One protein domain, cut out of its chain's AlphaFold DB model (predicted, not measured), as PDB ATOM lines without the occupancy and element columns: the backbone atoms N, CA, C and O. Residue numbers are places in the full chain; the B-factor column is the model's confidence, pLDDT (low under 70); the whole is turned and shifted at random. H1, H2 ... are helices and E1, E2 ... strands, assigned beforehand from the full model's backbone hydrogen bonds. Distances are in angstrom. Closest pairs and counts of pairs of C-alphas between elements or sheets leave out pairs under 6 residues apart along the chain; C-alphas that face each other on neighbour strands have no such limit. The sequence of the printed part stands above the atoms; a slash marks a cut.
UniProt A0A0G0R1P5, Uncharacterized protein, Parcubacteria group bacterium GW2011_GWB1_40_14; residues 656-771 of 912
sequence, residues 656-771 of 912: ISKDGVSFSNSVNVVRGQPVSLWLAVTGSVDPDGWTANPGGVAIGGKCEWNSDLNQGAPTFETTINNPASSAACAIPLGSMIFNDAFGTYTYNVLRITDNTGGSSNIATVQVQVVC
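This is residues 656 to 771 of the 912 residues of an uncharacterized protein of Parcubacteria group bacterium GW2011_GWB1_40_14 (UniProt A0A0G0R1P5). A long, narrow shell of strands: five of them, E1 E7 E6 E3 E4, make a strongly twisted sheet curled like part of a barrel, and the two-stranded ribbon E2 E5 is partly face to face with it. The little helix H1 lies just before E5, and the long loop of residues 681 to 701 reaches out to one end. The printed part has 116 residues, in the order E1 E2 E3 E4 H1 E5 E6 E7; the larger sheet is mixed, the ribbon antiparallel. It is mostly strand, with 50 residues in named elements, under half, and compact, with a radius of gyration of the C-alphas of 14.8 A and spans of 49 by 28 by 19 A.

Find C-alpha 666 at (22.073, 69.648, 103.657), where E1, residues 666 to 670, begins. Next come E2, residues 674 to 680, 19.9 A long, E3, residues 702 to 705, E4, residues 718 to 721, and H1, residues 726 to 729. E5 is residues 731 to 737, 17.5 A, E6 residues 743 to 753, 31.8 A, and E7 residues 763 to 770, 23.1 A, ending at (32.057, 65.684, 109.657).

Look first at edge strand E1, parallel to E7, with N 669 and O 768 2.9 A apart. The hairpin E6 and E7 has N 745 and O 767 at 2.9 A. E6 is antiparallel to E3, N 704 and O 751 at 2.8 A. The hairpin E3 and E4 has N 703 and O 720 at 2.9 A. In the ribbon, N 677 and O 734 are 3.0 A apart; E2 and E6 are only just apart, closest 8.5 A. H1 only grazes the larger sheet; it is too short for an O i to N i+4 pair, and its one O i to N i+3 pair is within range.

The C-alphas of Pro 694 and Cys 771, the two farthest apart, are 48.9 A apart. The printed part has no cut; the links E2 to E3 and E3 to E4 are long. Residues 693 to 694 are under 70 in pLDDT.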
ATOM      1  N   ILE A 656      15.982  68.344 104.544       96.50
ATOM      2  CA  ILE A 656      16.410  67.566 105.706       96.50
ATOM      3  C   ILE A 656      16.654  68.478 106.920       96.50
ATOM      4  O   ILE A 656      17.041  69.641 106.777       96.50
ATOM      5  N   SER A 657      16.394  67.961 108.124       94.94
ATOM      6  CA  SER A 657      16.541  68.675 109.400       94.94
ATOM      7  C   SER A 657      17.063  67.767 110.518       94.94
ATOM      8  O   SER A 657      16.801  66.566 110.507       94.94
ATOM      9  N   LYS A 658      17.770  68.359 111.497       92.25
ATOM     10  CA  LYS A 658      18.261  67.702 112.729       92.25
ATOM     11  C   LYS A 658      17.418  67.974 113.979       92.25
ATOM     12  O   LYS A 658      17.707  67.415 115.032       92.25
ATOM     13  N   ASP A 659      16.433  68.862 113.897       86.19
ATOM     14  CA  ASP A 659      15.576  69.247 115.029       86.19
ATOM     15  C   ASP A 659      14.073  69.157 114.702       86.19
ATOM     16  O   ASP A 659      13.238  69.404 115.567       86.19
ATOM     17  N   GLY A 660      13.724  68.802 113.459       86.50
ATOM     18  CA  GLY A 660      12.344  68.677 112.989       86.50
ATOM     19  C   GLY A 660      11.642  70.006 112.717       86.50
ATOM     20  O   GLY A 660      10.471  70.004 112.345       86.50
ATOM     21  N   VAL A 661      12.343  71.131 112.868       85.44
ATOM     22  CA  VAL A 661      11.821  72.493 112.672       85.44
ATOM     23  C   VAL A 661      12.600  73.209 111.560       85.44
ATOM     24  O   VAL A 661      12.068  74.002 110.786       85.44
ATOM     25  N   SER A 662      13.880  72.886 111.447       87.94
ATOM     26  CA  SER A 662      14.894  73.644 110.742       87.94
ATOM     27  C   SER A 662      15.347  72.932 109.482       87.94
ATOM     28  O   SER A 662      16.292  72.145 109.514       87.94
ATOM     29  N   PHE A 663      14.646  73.163 108.376       93.25
ATOM     30  CA  PHE A 663      14.852  72.411 107.140       93.25
ATOM     31  C   PHE A 663      15.805  73.108 106.166       93.25
ATOM     32  O   PHE A 663      15.725  74.316 105.946       93.25
ATOM     33  N   SER A 664      16.693  72.325 105.554       93.06
ATOM     34  CA  SER A 664      17.653  72.775 104.541       93.06
ATOM     35  C   SER A 664      17.987  71.649 103.555       93.06
ATOM     36  O   SER A 664      17.572  70.511 103.748       93.06
ATOM     37  N   ASN A 665      18.726  71.947 102.485       93.12
ATOM     38  CA  ASN A 665      19.134  70.922 101.512       93.12
ATOM     39  C   ASN A 665      20.211  69.970 102.062       93.12
ATOM     40  O   ASN A 665      20.410  68.892 101.503       93.12
ATOM     41  N   SER A 666      20.917  70.369 103.127       93.19
ATOM     42  CA  SER A 666      22.073  69.648 103.657       93.19
ATOM     43  C   SER A 666      22.176  69.737 105.177       93.19
ATOM     44  O   SER A 666      22.031  70.822 105.733       93.19
ATOM     45  N   VAL A 667      22.541  68.644 105.848       91.44
ATOM     46  CA  VAL A 667      22.845  68.645 107.292       91.44
ATOM     47  C   VAL A 667      24.239  68.108 107.585       91.44
ATOM     48  O   VAL A 667      24.687  67.150 106.961       91.44
ATOM     49  N   ASN A 668      24.891  68.679 108.601       87.31
ATOM     50  CA  ASN A 668      26.166  68.175 109.111       87.31
ATOM     51  C   ASN A 668      25.918  67.175 110.242       87.31
ATOM     52  O   ASN A 668      25.252  67.523 111.228       87.31
ATOM     53  N   VAL A 669      26.488  65.978 110.124       87.12
ATOM     54  CA  VAL A 669      26.384  64.889 111.107       87.12
ATOM     55  C   VAL A 669      27.772  64.451 111.553       87.12
ATOM     56  O   VAL A 669      28.712  64.444 110.763       87.12
ATOM     57  N   VAL A 670      27.913  64.090 112.827       81.94
ATOM     58  CA  VAL A 670      29.200  63.640 113.370       81.94
ATOM     59  C   VAL A 670      29.329  62.140 113.155       81.94
ATOM     60  O   VAL A 670      28.439  61.381 113.544       81.94
ATOM     61  N   ARG A 671      30.436  61.707 112.548       82.62
ATOM     62  CA  ARG A 671      30.680  60.286 112.274       82.62
ATOM     63  C   ARG A 671      30.578  59.442 113.551       82.62
ATOM     64  O   ARG A 671      31.180  59.773 114.570       82.62
ATOM     65  N   GLY A 672      29.829  58.344 113.484       78.56
ATOM     66  CA  GLY A 672      29.647  57.395 114.585       78.56
ATOM     67  C   GLY A 672      28.766  57.887 115.739       78.56
ATOM     68  O   GLY A 672      28.589  57.150 116.705       78.56
ATOM     69  N   GLN A 673      28.199  59.097 115.659       82.12
ATOM     70  CA  GLN A 673      27.271  59.621 116.662       82.12
ATOM     71  C   GLN A 673      25.816  59.486 116.190       82.12
ATOM     72  O   GLN A 673      25.536  59.715 115.011       82.12
ATOM     73  N   PRO A 674      24.879  59.140 117.091       87.81
ATOM     74  CA  PRO A 674      23.458  59.131 116.774       87.81
ATOM     75  C   PRO A 674      22.943  60.553 116.520       87.81
ATOM     76  O   PRO A 674      23.203  61.470 117.299       87.81
ATOM     77  N   VAL A 675      22.178  60.730 115.445       89.19
ATOM     78  CA  VAL A 675      21.510  61.984 115.085       89.19
ATOM     79  C   VAL A 675      20.059  61.711 114.717       89.19
ATOM     80  O   VAL A 675      19.771  60.849 113.891       89.19
ATOM     81  N   SER A 676      19.135  62.455 115.320       93.00
ATOM     82  CA  SER A 676      17.729  62.420 114.916       93.00
ATOM     83  C   SER A 676      17.535  63.230 113.640       93.00
ATOM     84  O   SER A 676      17.983  64.375 113.574       93.00
ATOM     85  N   LEU A 677      16.875  62.650 112.638       95.56
ATOM     86  CA  LEU A 677      16.645  63.297 111.346       95.56
ATOM     87  C   LEU A 677      15.162  63.357 110.972       95.56
ATOM     88  O   LEU A 677      14.366  62.492 111.341       95.56
ATOM     89  N   TRP A 678      14.809  64.384 110.200       96.12
ATOM     90  CA  TRP A 678      13.485  64.594 109.615       96.12
ATOM     91  C   TRP A 678      13.615  64.961 108.144       96.12
ATOM     92  O   TRP A 678      14.529  65.698 107.767       96.12
ATOM     93  N   LEU A 679      12.658  64.506 107.339       96.31
ATOM     94  CA  LEU A 679      12.508  64.893 105.943       96.31
ATOM     95  C   LEU A 679      11.208  65.669 105.745       96.31
ATOM     96  O   LEU A 679      10.167  65.327 106.307       96.31
ATOM     97  N   ALA A 680      11.265  66.702 104.914       94.06
ATOM     98  CA  ALA A 680      10.114  67.511 104.545       94.06
ATOM     99  C   ALA A 680      10.031  67.731 103.038       94.06
ATOM    100  O   ALA A 680      11.023  67.651 102.322       94.06
ATOM    101  N   VAL A 681       8.828  68.070 102.584       91.81
ATOM    102  CA  VAL A 681       8.453  68.212 101.164       91.81
ATOM    103  C   VAL A 681       8.344  69.691 100.751       91.81
ATOM    104  O   VAL A 681       7.685  70.051  99.774       91.81
ATOM    105  N   THR A 682       8.954  70.589 101.530       83.31
ATOM    106  CA  THR A 682       8.878  72.043 101.327       83.31
ATOM    107  C   THR A 682       9.350  72.436  99.932       83.31
ATOM    108  O   THR A 682      10.481  72.154  99.552       83.31
ATOM    109  N   GLY A 683       8.494  73.143  99.188       82.19
ATOM    110  CA  GLY A 683       8.786  73.588  97.824       82.19
ATOM    111  C   GLY A 683       8.323  72.626  96.731       82.19
ATOM    112  O   GLY A 683       8.387  72.989  95.561       82.19
ATOM    113  N   SER A 684       7.806  71.445  97.086       90.75
ATOM    114  CA  SER A 684       7.162  70.572  96.105       90.75
ATOM    115  C   SER A 684       5.842  71.159  95.638       90.75
ATOM    116  O   SER A 684       5.034  71.643  96.440       90.75
ATOM    117  N   VAL A 685       5.599  71.067  94.340       89.62
ATOM    118  CA  VAL A 685       4.404  71.601  93.695       89.62
ATOM    119  C   VAL A 685       3.801  70.545  92.795       89.62
ATOM    120  O   VAL A 685       4.509  69.787  92.148       89.62
ATOM    121  N   ASP A 686       2.483  70.521  92.752       87.81
ATOM    122  CA  ASP A 686       1.739  69.841  91.708       87.81
ATOM    123  C   ASP A 686       1.047  70.953  90.907       87.81
ATOM    124  O   ASP A 686       0.340  71.757  91.530       87.81
ATOM    125  N   PRO A 687       1.290  71.090  89.589       84.69
ATOM    126  CA  PRO A 687       0.603  72.090  88.775       84.69
ATOM    127  C   PRO A 687      -0.925  71.923  88.773       84.69
ATOM    128  O   PRO A 687      -1.632  72.926  88.664       84.69
ATOM    129  N   ASP A 688      -1.425  70.700  88.974       82.00
ATOM    130  CA  ASP A 688      -2.854  70.392  89.122       82.00
ATOM    131  C   ASP A 688      -3.338  70.596  90.576       82.00
ATOM    132  O   ASP A 688      -4.535  70.616  90.889       82.00
ATOM    133  N   GLY A 689      -2.386  70.854  91.473       82.19
ATOM    134  CA  GLY A 689      -2.580  71.261  92.853       82.19
ATOM    135  C   GLY A 689      -2.647  70.095  93.836       82.19
ATOM    136  O   GLY A 689      -3.048  68.978  93.529       82.19
ATOM    137  N   TRP A 690      -2.342  70.387  95.100       85.06
ATOM    138  CA  TRP A 690      -2.521  69.455  96.220       85.06
ATOM    139  C   TRP A 690      -3.996  69.378  96.633       85.06
ATOM    140  O   TRP A 690      -4.371  69.742  97.745       85.06
ATOM    141  N   THR A 691      -4.859  69.000  95.693       81.12
ATOM    142  CA  THR A 691      -6.315  69.056  95.841       81.12
ATOM    143  C   THR A 691      -6.956  67.685  95.661       81.12
ATOM    144  O   THR A 691      -6.319  66.721  95.244       81.12
ATOM    145  N   ALA A 692      -8.243  67.612  95.993       71.06
ATOM    146  CA  ALA A 692      -9.105  66.459  95.755       71.06
ATOM    147  C   ALA A 692      -9.515  66.287  94.277       71.06
ATOM    148  O   ALA A 692     -10.269  65.368  93.959       71.06
ATOM    149  N   ASN A 693      -9.088  67.192  93.388       69.38
ATOM    150  CA  ASN A 693      -9.463  67.148  91.980       69.38
ATOM    151  C   ASN A 693      -8.728  66.011  91.246       69.38
ATOM    152  O   ASN A 693      -7.640  65.604  91.662       69.38
ATOM    153  N   PRO A 694      -9.281  65.509  90.129       68.69
ATOM    154  CA  PRO A 694      -8.538  64.649  89.211       68.69
ATOM    155  C   PRO A 694      -7.235  65.335  88.780       68.69
ATOM    156  O   PRO A 694      -7.265  66.504  88.403       68.69
ATOM    157  N   GLY A 695      -6.118  64.620  88.880       73.44
ATOM    158  CA  GLY A 695      -4.759  65.121  88.665       73.44
ATOM    159  C   GLY A 695      -4.042  65.636  89.913       73.44
ATOM    160  O   GLY A 695      -2.828  65.711  89.915       73.44
ATOM    161  N   GLY A 696      -4.753  65.910  91.012       83.81
ATOM    162  CA  GLY A 696      -4.121  66.336  92.261       83.81
ATOM    163  C   GLY A 696      -3.585  65.188  93.127       83.81
ATOM    164  O   GLY A 696      -4.012  64.035  93.025       83.81
ATOM    165  N   VAL A 697      -2.686  65.511  94.062       89.38
ATOM    166  CA  VAL A 697      -2.067  64.517  94.969       89.38
ATOM    167  C   VAL A 697      -2.982  64.076  96.126       89.38
ATOM    168  O   VAL A 697      -2.837  62.967  96.641       89.38
ATOM    169  N   ALA A 698      -3.926  64.912  96.577       85.81
ATOM    170  CA  ALA A 698      -4.526  64.738  97.906       85.81
ATOM    171  C   ALA A 698      -5.487  63.546  98.040       85.81
ATOM    172  O   ALA A 698      -5.712  63.072  99.152       85.81
ATOM    173  N   ILE A 699      -6.049  63.048  96.935       84.06
ATOM    174  CA  ILE A 699      -6.932  61.873  96.915       84.06
ATOM    175  C   ILE A 699      -6.524  60.968  95.759       84.06
ATOM    176  O   ILE A 699      -6.733  61.331  94.610       84.06
ATOM    177  N   GLY A 700      -5.990  59.790  96.067       83.12
ATOM    178  CA  GLY A 700      -5.468  58.786  95.138       83.12
ATOM    179  C   GLY A 700      -3.962  58.897  94.881       83.12
ATOM    180  O   GLY A 700      -3.372  57.934  94.398       83.12
ATOM    181  N   GLY A 701      -3.340  60.030  95.226       91.44
ATOM    182  CA  GLY A 701      -1.896  60.240  95.137       91.44
ATOM    183  C   GLY A 701      -1.132  59.790  96.387       91.44
ATOM    184  O   GLY A 701      -1.713  59.371  97.394       91.44
ATOM    185  N   LYS A 702       0.199  59.876  96.324       94.94
ATOM    186  CA  LYS A 702       1.105  59.431  97.393       94.94
ATOM    187  C   LYS A 702       2.454  60.151  97.395       94.94
ATOM    188  O   LYS A 702       2.955  60.564  96.351       94.94
ATOM    189  N   CYS A 703       3.060  60.225  98.575       96.50
ATOM    190  CA  CYS A 703       4.458  60.589  98.790       96.50
ATOM    191  C   CYS A 703       5.237  59.349  99.230       96.50
ATOM    192  O   CYS A 703       4.881  58.707 100.217       96.50
ATOM    193  N   GLU A 704       6.290  59.018  98.500       96.88
ATOM    194  CA  GLU A 704       7.121  57.837  98.705       96.88
ATOM    195  C   GLU A 704       8.528  58.277  99.114       96.88
ATOM    196  O   GLU A 704       9.167  59.065  98.411       96.88
ATOM    197  N   TRP A 705       9.002  57.759 100.243       97.19
ATOM    198  CA  TRP A 705      10.273  58.115 100.858       97.19
ATOM    199  C   TRP A 705      11.235  56.935 100.914       97.19
ATOM    200  O   TRP A 705      10.872  55.868 101.410       97.19
ATOM    201  N   ASN A 706      12.469  57.181 100.474       95.50
ATOM    202  CA  ASN A 706      13.636  56.383 100.842       95.50
ATOM    203  C   ASN A 706      14.029  56.776 102.269       95.50
ATOM    204  O   ASN A 706      14.712  57.776 102.504       95.50
ATOM    205  N   SER A 707      13.465  56.048 103.224       93.56
ATOM    206  CA  SER A 707      13.486  56.390 104.647       93.56
ATOM    207  C   SER A 707      14.663  55.779 105.401       93.56
ATOM    208  O   SER A 707      14.946  56.210 106.514       93.56
ATOM    209  N   ASP A 708      15.371  54.820 104.806       91.75
ATOM    210  CA  ASP A 708      16.618  54.283 105.360       91.75
ATOM    211  C   ASP A 708      17.865  55.062 104.896       91.75
ATOM    212  O   ASP A 708      18.960  54.820 105.402       91.75
ATOM    213  N   LEU A 709      17.690  56.025 103.977       93.00
ATOM    214  CA  LEU A 709      18.764  56.779 103.329       93.00
ATOM    215  C   LEU A 709      19.820  55.850 102.714       93.00
ATOM    216  O   LEU A 709      21.021  56.094 102.830       93.00
ATOM    217  N   ASN A 710      19.409  54.772 102.053       88.88
ATOM    218  CA  ASN A 710      20.366  53.909 101.382       88.88
ATOM    219  C   ASN A 710      21.032  54.592 100.172       88.88
ATOM    220  O   ASN A 710      20.464  55.439  99.475       88.88
ATOM    221  N   GLN A 711      22.295  54.231  99.930       79.38
ATOM    222  CA  GLN A 711      23.064  54.715  98.784       79.38
ATOM    223  C   GLN A 711      22.840  53.758  97.601       79.38
ATOM    224  O   GLN A 711      23.203  52.585  97.673       79.38
ATOM    225  N   GLY A 712      22.231  54.239  96.512       80.00
ATOM    226  CA  GLY A 712      21.940  53.426  95.326       80.00
ATOM    227  C   GLY A 712      20.650  53.826  94.606       80.00
ATOM    228  O   GLY A 712      20.216  54.980  94.662       80.00
ATOM    229  N   ALA A 713      20.048  52.866  93.896       84.19
ATOM    230  CA  ALA A 713      18.686  53.028  93.396       84.19
ATOM    231  C   ALA A 713      17.740  53.081  94.609       84.19
ATOM    232  O   ALA A 713      17.752  52.131  95.392       84.19
ATOM    233  N   PRO A 714      16.957  54.158  94.783       87.31
ATOM    234  CA  PRO A 714      16.150  54.329  95.980       87.31
ATOM    235  C   PRO A 714      15.094  53.231  96.051       87.31
ATOM    236  O   PRO A 714      14.311  53.034  95.116       87.31
ATOM    237  N   THR A 715      15.067  52.536  97.176       90.50
ATOM    238  CA  THR A 715      13.879  51.821  97.620       90.50
ATOM    239  C   THR A 715      13.013  52.819  98.393       90.50
ATOM    240  O   THR A 715      13.516  53.790  98.949       90.50
ATOM    241  N   PHE A 716      11.692  52.690  98.290       94.19
ATOM    242  CA  PHE A 716      10.759  53.605  98.949       94.19
ATOM    243  C   PHE A 716      10.006  52.830 100.024       94.19
ATOM    244  O   PHE A 716       8.965  52.232  99.752       94.19
ATOM    245  N   GLU A 717      10.561  52.777 101.230       94.12
ATOM    246  CA  GLU A 717      10.037  51.945 102.319       94.12
ATOM    247  C   GLU A 717       8.857  52.620 103.015       94.12
ATOM    248  O   GLU A 717       7.957  51.943 103.512       94.12
ATOM    249  N   THR A 718       8.838  53.954 103.035       95.31
ATOM    250  CA  THR A 718       7.781  54.724 103.691       95.31
ATOM    251  C   THR A 718       6.891  55.384 102.649       95.31
ATOM    252  O   THR A 718       7.352  56.161 101.818       95.31
ATOM    253  N   THR A 719       5.589  55.105 102.699       96.06
ATOM    254  CA  THR A 719       4.599  55.703 101.792       96.06
ATOM    255  C   THR A 719       3.497  56.395 102.582       96.06
ATOM    256  O   THR A 719       2.865  55.786 103.443       96.06
ATOM    257  N   ILE A 720       3.224  57.654 102.246       95.00
ATOM    258  CA  ILE A 720       2.082  58.424 102.741       95.00
ATOM    259  C   ILE A 720       1.072  58.540 101.606       95.00
ATOM    260  O   ILE A 720       1.321  59.222 100.613       95.00
ATOM    261  N   ASN A 721      -0.070  57.875 101.753       94.75
ATOM    262  CA  ASN A 721      -1.162  57.928 100.783       94.75
ATOM    263  C   ASN A 721      -2.131  59.066 101.117       94.75
ATOM    264  O   ASN A 721      -2.398  59.322 102.290       94.75
ATOM    265  N   ASN A 722      -2.714  59.684 100.089       91.94
ATOM    266  CA  ASN A 722      -3.715  60.752 100.206       91.94
ATOM    267  C   ASN A 722      -3.270  61.940 101.087       91.94
ATOM    268  O   ASN A 722      -3.971  62.311 102.035       91.94
ATOM    269  N   PRO A 723      -2.089  62.533 100.838       91.94
ATOM    270  CA  PRO A 723      -1.611  63.634 101.659       91.94
ATOM    271  C   PRO A 723      -2.463  64.890 101.443       91.94
ATOM    272  O   PRO A 723      -2.496  65.457 100.356       91.94
ATOM    273  N   ALA A 724      -3.097  65.388 102.506       84.06
ATOM    274  CA  ALA A 724      -3.948  66.582 102.434       84.06
ATOM    275  C   ALA A 724      -3.198  67.863 102.000       84.06
ATOM    276  O   ALA A 724      -3.821  68.857 101.637       84.06
ATOM    277  N   SER A 725      -1.864  67.870 102.080       87.88
ATOM    278  CA  SER A 725      -0.985  68.943 101.608       87.88
ATOM    279  C   SER A 725       0.452  68.431 101.479       87.88
ATOM    280  O   SER A 725       0.774  67.372 102.020       87.88
ATOM    281  N   SER A 726       1.345  69.214 100.863       87.56
ATOM    282  CA  SER A 726       2.781  68.892 100.826       87.56
ATOM    283  C   SER A 726       3.377  68.709 102.225       87.56
ATOM    284  O   SER A 726       4.178  67.812 102.454       87.56
ATOM    285  N   ALA A 727       2.920  69.495 103.198       87.50
ATOM    286  CA  ALA A 727       3.331  69.394 104.594       87.50
ATOM    287  C   ALA A 727       3.042  68.031 105.223       87.50
ATOM    288  O   ALA A 727       3.842  67.518 106.001       87.50
ATOM    289  N   ALA A 728       1.893  67.449 104.868       89.75
ATOM    290  CA  ALA A 728       1.441  66.171 105.402       89.75
ATOM    291  C   ALA A 728       2.327  65.003 104.944       89.75
ATOM    292  O   ALA A 728       2.207  63.910 105.484       89.75
ATOM    293  N   CYS A 729       3.215  65.233 103.974       92.31
ATOM    294  CA  CYS A 729       4.197  64.257 103.535       92.31
ATOM    295  C   CYS A 729       5.504  64.271 104.338       92.31
ATOM    296  O   CYS A 729       6.375  63.464 104.038       92.31
ATOM    297  N   ALA A 730       5.701  65.166 105.310       92.69
ATOM    298  CA  ALA A 730       6.919  65.161 106.122       92.69
ATOM    299  C   ALA A 730       6.994  63.914 107.025       92.69
ATOM    300  O   ALA A 730       5.982  63.498 107.592       92.69
ATOM    301  N   ILE A 731       8.190  63.339 107.184       94.56
ATOM    302  CA  ILE A 731       8.421  62.155 108.026       94.56
ATOM    303  C   ILE A 731       9.587  62.360 109.004       94.56
ATOM    304  O   ILE A 731      10.615  62.929 108.627       94.56
ATOM    305  N   PRO A 732       9.475  61.881 110.256       94.50
ATOM    306  CA  PRO A 732      10.639  61.652 111.099       94.50
ATOM    307  C   PRO A 732      11.346  60.364 110.654       94.50
ATOM    308  O   PRO A 732      10.702  59.335 110.468       94.50
ATOM    309  N   LEU A 733      12.669  60.406 110.529       92.69
ATOM    310  CA  LEU A 733      13.495  59.218 110.287       92.69
ATOM    311  C   LEU A 733      13.942  58.544 111.594       92.69
ATOM    312  O   LEU A 733      14.363  57.391 111.597       92.69
ATOM    313  N   GLY A 734      13.842  59.256 112.719       89.25
ATOM    314  CA  GLY A 734      14.367  58.795 114.000       89.25
ATOM    315  C   GLY A 734      15.884  58.963 114.092       89.25
ATOM    316  O   GLY A 734      16.472  59.774 113.376       89.25
ATOM    317  N   SER A 735      16.502  58.239 115.028       90.94
ATOM    318  CA  SER A 735      17.942  58.311 115.301       90.94
ATOM    319  C   SER A 735      18.731  57.426 114.337       90.94
ATOM    320  O   SER A 735      18.500  56.219 114.274       90.94
ATOM    321  N   MET A 736      19.680  58.021 113.618       92.12
ATOM    322  CA  MET A 736      20.549  57.368 112.640       92.12
ATOM    323  C   MET A 736      22.022  57.558 113.003       92.12
ATOM    324  O   MET A 736      22.387  58.551 113.628       92.12
ATOM    325  N   ILE A 737      22.880  56.619 112.599       90.19
ATOM    326  CA  ILE A 737      24.332  56.687 112.810       90.19
ATOM    327  C   ILE A 737      25.026  56.584 111.452       90.19
ATOM    328  O   ILE A 737      24.855  55.597 110.742       90.19
ATOM    329  N   PHE A 738      25.851  57.579 111.129       89.56
ATOM    330  CA  PHE A 738      26.611  57.631 109.880       89.56
ATOM    331  C   PHE A 738      28.055  57.204 110.136       89.56
ATOM    332  O   PHE A 738      28.779  57.864 110.884       89.56
ATOM    333  N   ASN A 739      28.470  56.090 109.534       84.31
ATOM    334  CA  ASN A 739      29.818  55.523 109.685       84.31
ATOM    335  C   ASN A 739      30.679  55.667 108.423       84.31
ATOM    336  O   ASN A 739      31.834  55.227 108.421       84.31
ATOM    337  N   ASP A 740      30.138  56.283 107.372       83.31
ATOM    338  CA  ASP A 740      30.839  56.558 106.122       83.31
ATOM    339  C   ASP A 740      32.098  57.420 106.341       83.31
ATOM    340  O   ASP A 740      32.307  58.004 107.411       83.31
ATOM    341  N   ALA A 741      32.973  57.472 105.333       76.62
ATOM    342  CA  ALA A 741      34.131  58.363 105.352       76.62
ATOM    343  C   ALA A 741      33.679  59.833 105.406       76.62
ATOM    344  O   ALA A 741      32.564  60.156 104.999       76.62
ATOM    345  N   PHE A 742      34.527  60.738 105.887       75.88
ATOM    346  CA  PHE A 742      34.184  62.161 105.903       75.88
ATOM    347  C   PHE A 742      33.949  62.687 104.483       75.88
ATOM    348  O   PHE A 742      34.668  62.326 103.552       75.88
ATOM    349  N   GLY A 743      32.927  63.523 104.316       75.12
ATOM    350  CA  GLY A 743      32.519  64.019 103.004       75.12
ATOM    351  C   GLY A 743      31.018  64.261 102.892       75.12
ATOM    352  O   GLY A 743      30.265  64.072 103.848       75.12
ATOM    353  N   THR A 744      30.587  64.702 101.712       85.69
ATOM    354  CA  THR A 744      29.180  64.990 101.411       85.69
ATOM    355  C   THR A 744      28.565  63.852 100.609       85.69
ATOM    356  O   THR A 744      28.994  63.571  99.492       85.69
ATOM    357  N   TYR A 745      27.512  63.251 101.151       91.00
ATOM    358  CA  TYR A 745      26.748  62.181 100.521       91.00
ATOM    359  C   TYR A 745      25.404  62.727 100.055       91.00
ATOM    360  O   TYR A 745      24.732  63.445 100.794       91.00
ATOM    361  N   THR A 746      25.019  62.413  98.817       94.06
ATOM    362  CA  THR A 746      23.733  62.827  98.239       94.06
ATOM    363  C   THR A 746      22.802  61.625  98.178       94.06
ATOM    364  O   THR A 746      23.161  60.598  97.606       94.06
ATOM    365  N   TYR A 747      21.601  61.772  98.732       94.94
ATOM    366  CA  TYR A 747      20.604  60.711  98.826       94.94
ATOM    367  C   TYR A 747      19.387  61.054  97.983       94.94
ATOM    368  O   TYR A 747      18.864  62.164  98.072       94.94
ATOM    369  N   ASN A 748      18.920  60.088  97.195       95.81
ATOM    370  CA  ASN A 748      17.655  60.148  96.470       95.81
ATOM    371  C   ASN A 748      16.528  59.784  97.436       95.81
ATOM    372  O   ASN A 748      16.444  58.626  97.840       95.81
ATOM    373  N   VAL A 749      15.692  60.750  97.824       95.88
ATOM    374  CA  VAL A 749      14.810  60.591  98.990       95.88
ATOM    375  C   VAL A 749      13.321  60.607  98.709       95.88
ATOM    376  O   VAL A 749      12.608  59.893  99.397       95.88
ATOM    377  N   LEU A 750      12.826  61.368  97.730       96.38
ATOM    378  CA  LEU A 750      11.381  61.595  97.591       96.38
ATOM    379  C   LEU A 750      10.893  61.400  96.164       96.38
ATOM    380  O   LEU A 750      11.428  62.015  95.245       96.38
ATOM    381  N   ARG A 751       9.800  60.653  96.011       96.56
ATOM    382  CA  ARG A 751       8.960  60.654  94.811       96.56
ATOM    383  C   ARG A 751       7.516  60.963  95.193       96.56
ATOM    384  O   ARG A 751       6.983  60.394  96.139       96.56
ATOM    385  N   ILE A 752       6.875  61.847  94.441       96.25
ATOM    386  CA  ILE A 752       5.452  62.161  94.578       96.25
ATOM    387  C   ILE A 752       4.735  61.591  93.361       96.25
ATOM    388  O   ILE A 752       5.216  61.734  92.236       96.25
ATOM    389  N   THR A 753       3.607  60.927  93.588       94.44
ATOM    390  CA  THR A 753       2.724  60.440  92.527       94.44
ATOM    391  C   THR A 753       1.347  61.069  92.700       94.44
ATOM    392  O   THR A 753       0.795  61.016  93.800       94.44
ATOM    393  N   ASP A 754       0.799  61.658  91.642       92.50
ATOM    394  CA  ASP A 754      -0.578  62.155  91.633       92.50
ATOM    395  C   ASP A 754      -1.606  61.010  91.562       92.50
ATOM    396  O   ASP A 754      -1.263  59.826  91.488       92.50
ATOM    397  N   ASN A 755      -2.894  61.349  91.601       87.94
ATOM    398  CA  ASN A 755      -3.967  60.354  91.597       87.94
ATOM    399  C   ASN A 755      -4.212  59.640  90.263       87.94
ATOM    400  O   ASN A 755      -4.909  58.625  90.236       87.94
ATOM    401  N   THR A 756      -3.638  60.143  89.172       85.44
ATOM    402  CA  THR A 756      -3.676  59.501  87.854       85.44
ATOM    403  C   THR A 756      -2.470  58.589  87.623       85.44
ATOM    404  O   THR A 756      -2.470  57.795  86.682       85.44
ATOM    405  N   GLY A 757      -1.468  58.658  88.505       87.06
ATOM    406  CA  GLY A 757      -0.221  57.902  88.422       87.06
ATOM    407  C   GLY A 757       0.961  58.700  87.863       87.06
ATOM    408  O   GLY A 757       2.046  58.129  87.709       87.06
ATOM    409  N   GLY A 758       0.798  59.993  87.566       88.44
ATOM    410  CA  GLY A 758       1.892  60.861  87.140       88.44
ATOM    411  C   GLY A 758       2.918  61.018  88.259       88.44
ATOM    412  O   GLY A 758       2.585  61.341  89.396       88.44
ATOM    413  N   SER A 759       4.183  60.717  87.961       92.69
ATOM    414  CA  SER A 759       5.272  60.710  88.946       92.69
ATOM    415  C   SER A 759       6.197  61.909  88.768       92.69
ATOM    416  O   SER A 759       6.512  62.303  87.641       92.69
ATOM    417  N   SER A 760       6.679  62.443  89.887       95.38
ATOM    418  CA  SER A 760       7.669  63.513  89.925       95.38
ATOM    419  C   SER A 760       9.085  63.052  89.580       95.38
ATOM    420  O   SER A 760       9.381  61.858  89.486       95.38
ATOM    421  N   ASN A 761      10.009  64.015  89.489       94.25
ATOM    422  CA  ASN A 761      11.433  63.743  89.686       94.25
ATOM    423  C   ASN A 761      11.677  63.086  91.057       94.25
ATOM    424  O   ASN A 761      10.870  63.236  91.977       94.25
ATOM    425  N   ILE A 762      12.818  62.413  91.214       95.19
ATOM    426  CA  ILE A 762      13.268  61.965  92.533       95.19
ATOM    427  C   ILE A 762      14.059  63.110  93.171       95.19
ATOM    428  O   ILE A 762      15.077  63.531  92.623       95.19
ATOM    429  N   ALA A 763      13.564  63.660  94.279       95.56
ATOM    430  CA  ALA A 763      14.235  64.751  94.979       95.56
ATOM    431  C   ALA A 763      15.381  64.223  95.846       95.56
ATOM    432  O   ALA A 763      15.325  63.095  96.340       95.56
ATOM    433  N   THR A 764      16.395  65.060  96.060       95.50
ATOM    434  CA  THR A 764      17.616  64.688  96.781       95.50
ATOM    435  C   THR A 764      17.879  65.570  97.991       95.50
ATOM    436  O   THR A 764      17.562  66.757  97.962       95.50
ATOM    437  N   VAL A 765      18.557  65.020  98.996       95.94
ATOM    438  CA  VAL A 765      19.134  65.768 100.128       95.94
ATOM    439  C   VAL A 765      20.597  65.383 100.328       95.94
ATOM    440  O   VAL A 765      21.041  64.345  99.834       95.94
ATOM    441  N   GLN A 766      21.347  66.211 101.051       95.88
ATOM    442  CA  GLN A 766      22.756  65.974 101.347       95.88
ATOM    443  C   GLN A 766      23.005  65.755 102.841       95.88
ATOM    444  O   GLN A 766      22.465  66.458 103.696       95.88
ATOM    445  N   VAL A 767      23.874  64.804 103.165       94.62
ATOM    446  CA  VAL A 767      24.414  64.632 104.515       94.62
ATOM    447  C   VAL A 767      25.918  64.811 104.442       94.62
ATOM    448  O   VAL A 767      26.610  64.080 103.735       94.62
ATOM    449  N   GLN A 768      26.422  65.803 105.165       88.06
ATOM    450  CA  GLN A 768      27.847  66.040 105.303       88.06
ATOM    451  C   GLN A 768      28.335  65.353 106.579       88.06
ATOM    452  O   GLN A 768      28.021  65.778 107.693       88.06
ATOM    453  N   VAL A 769      29.091  64.273 106.413       86.44
ATOM    454  CA  VAL A 769      29.715  63.542 107.515       86.44
ATOM    455  C   VAL A 769      30.984  64.286 107.908       86.44
ATOM    456  O   VAL A 769      31.941  64.358 107.135       86.44
ATOM    457  N   VAL A 770      30.977  64.857 109.108       76.06
ATOM    458  CA  VAL A 770      32.057  65.684 109.657       76.06
ATOM    459  C   VAL A 770      32.655  65.052 110.913       76.06
ATOM    460  O   VAL A 770      32.034  64.218 111.580       76.06
ATOM    461  N   CYS A 771      33.867  65.474 111.263       71.12
ATOM    462  CA  CYS A 771      34.399  65.282 112.606       71.12
ATOM    463  C   CYS A 771      33.923  66.450 113.486       71.12
ATOM    464  O   CYS A 771      34.017  67.612 113.102       71.12
TER     465      CYS A 771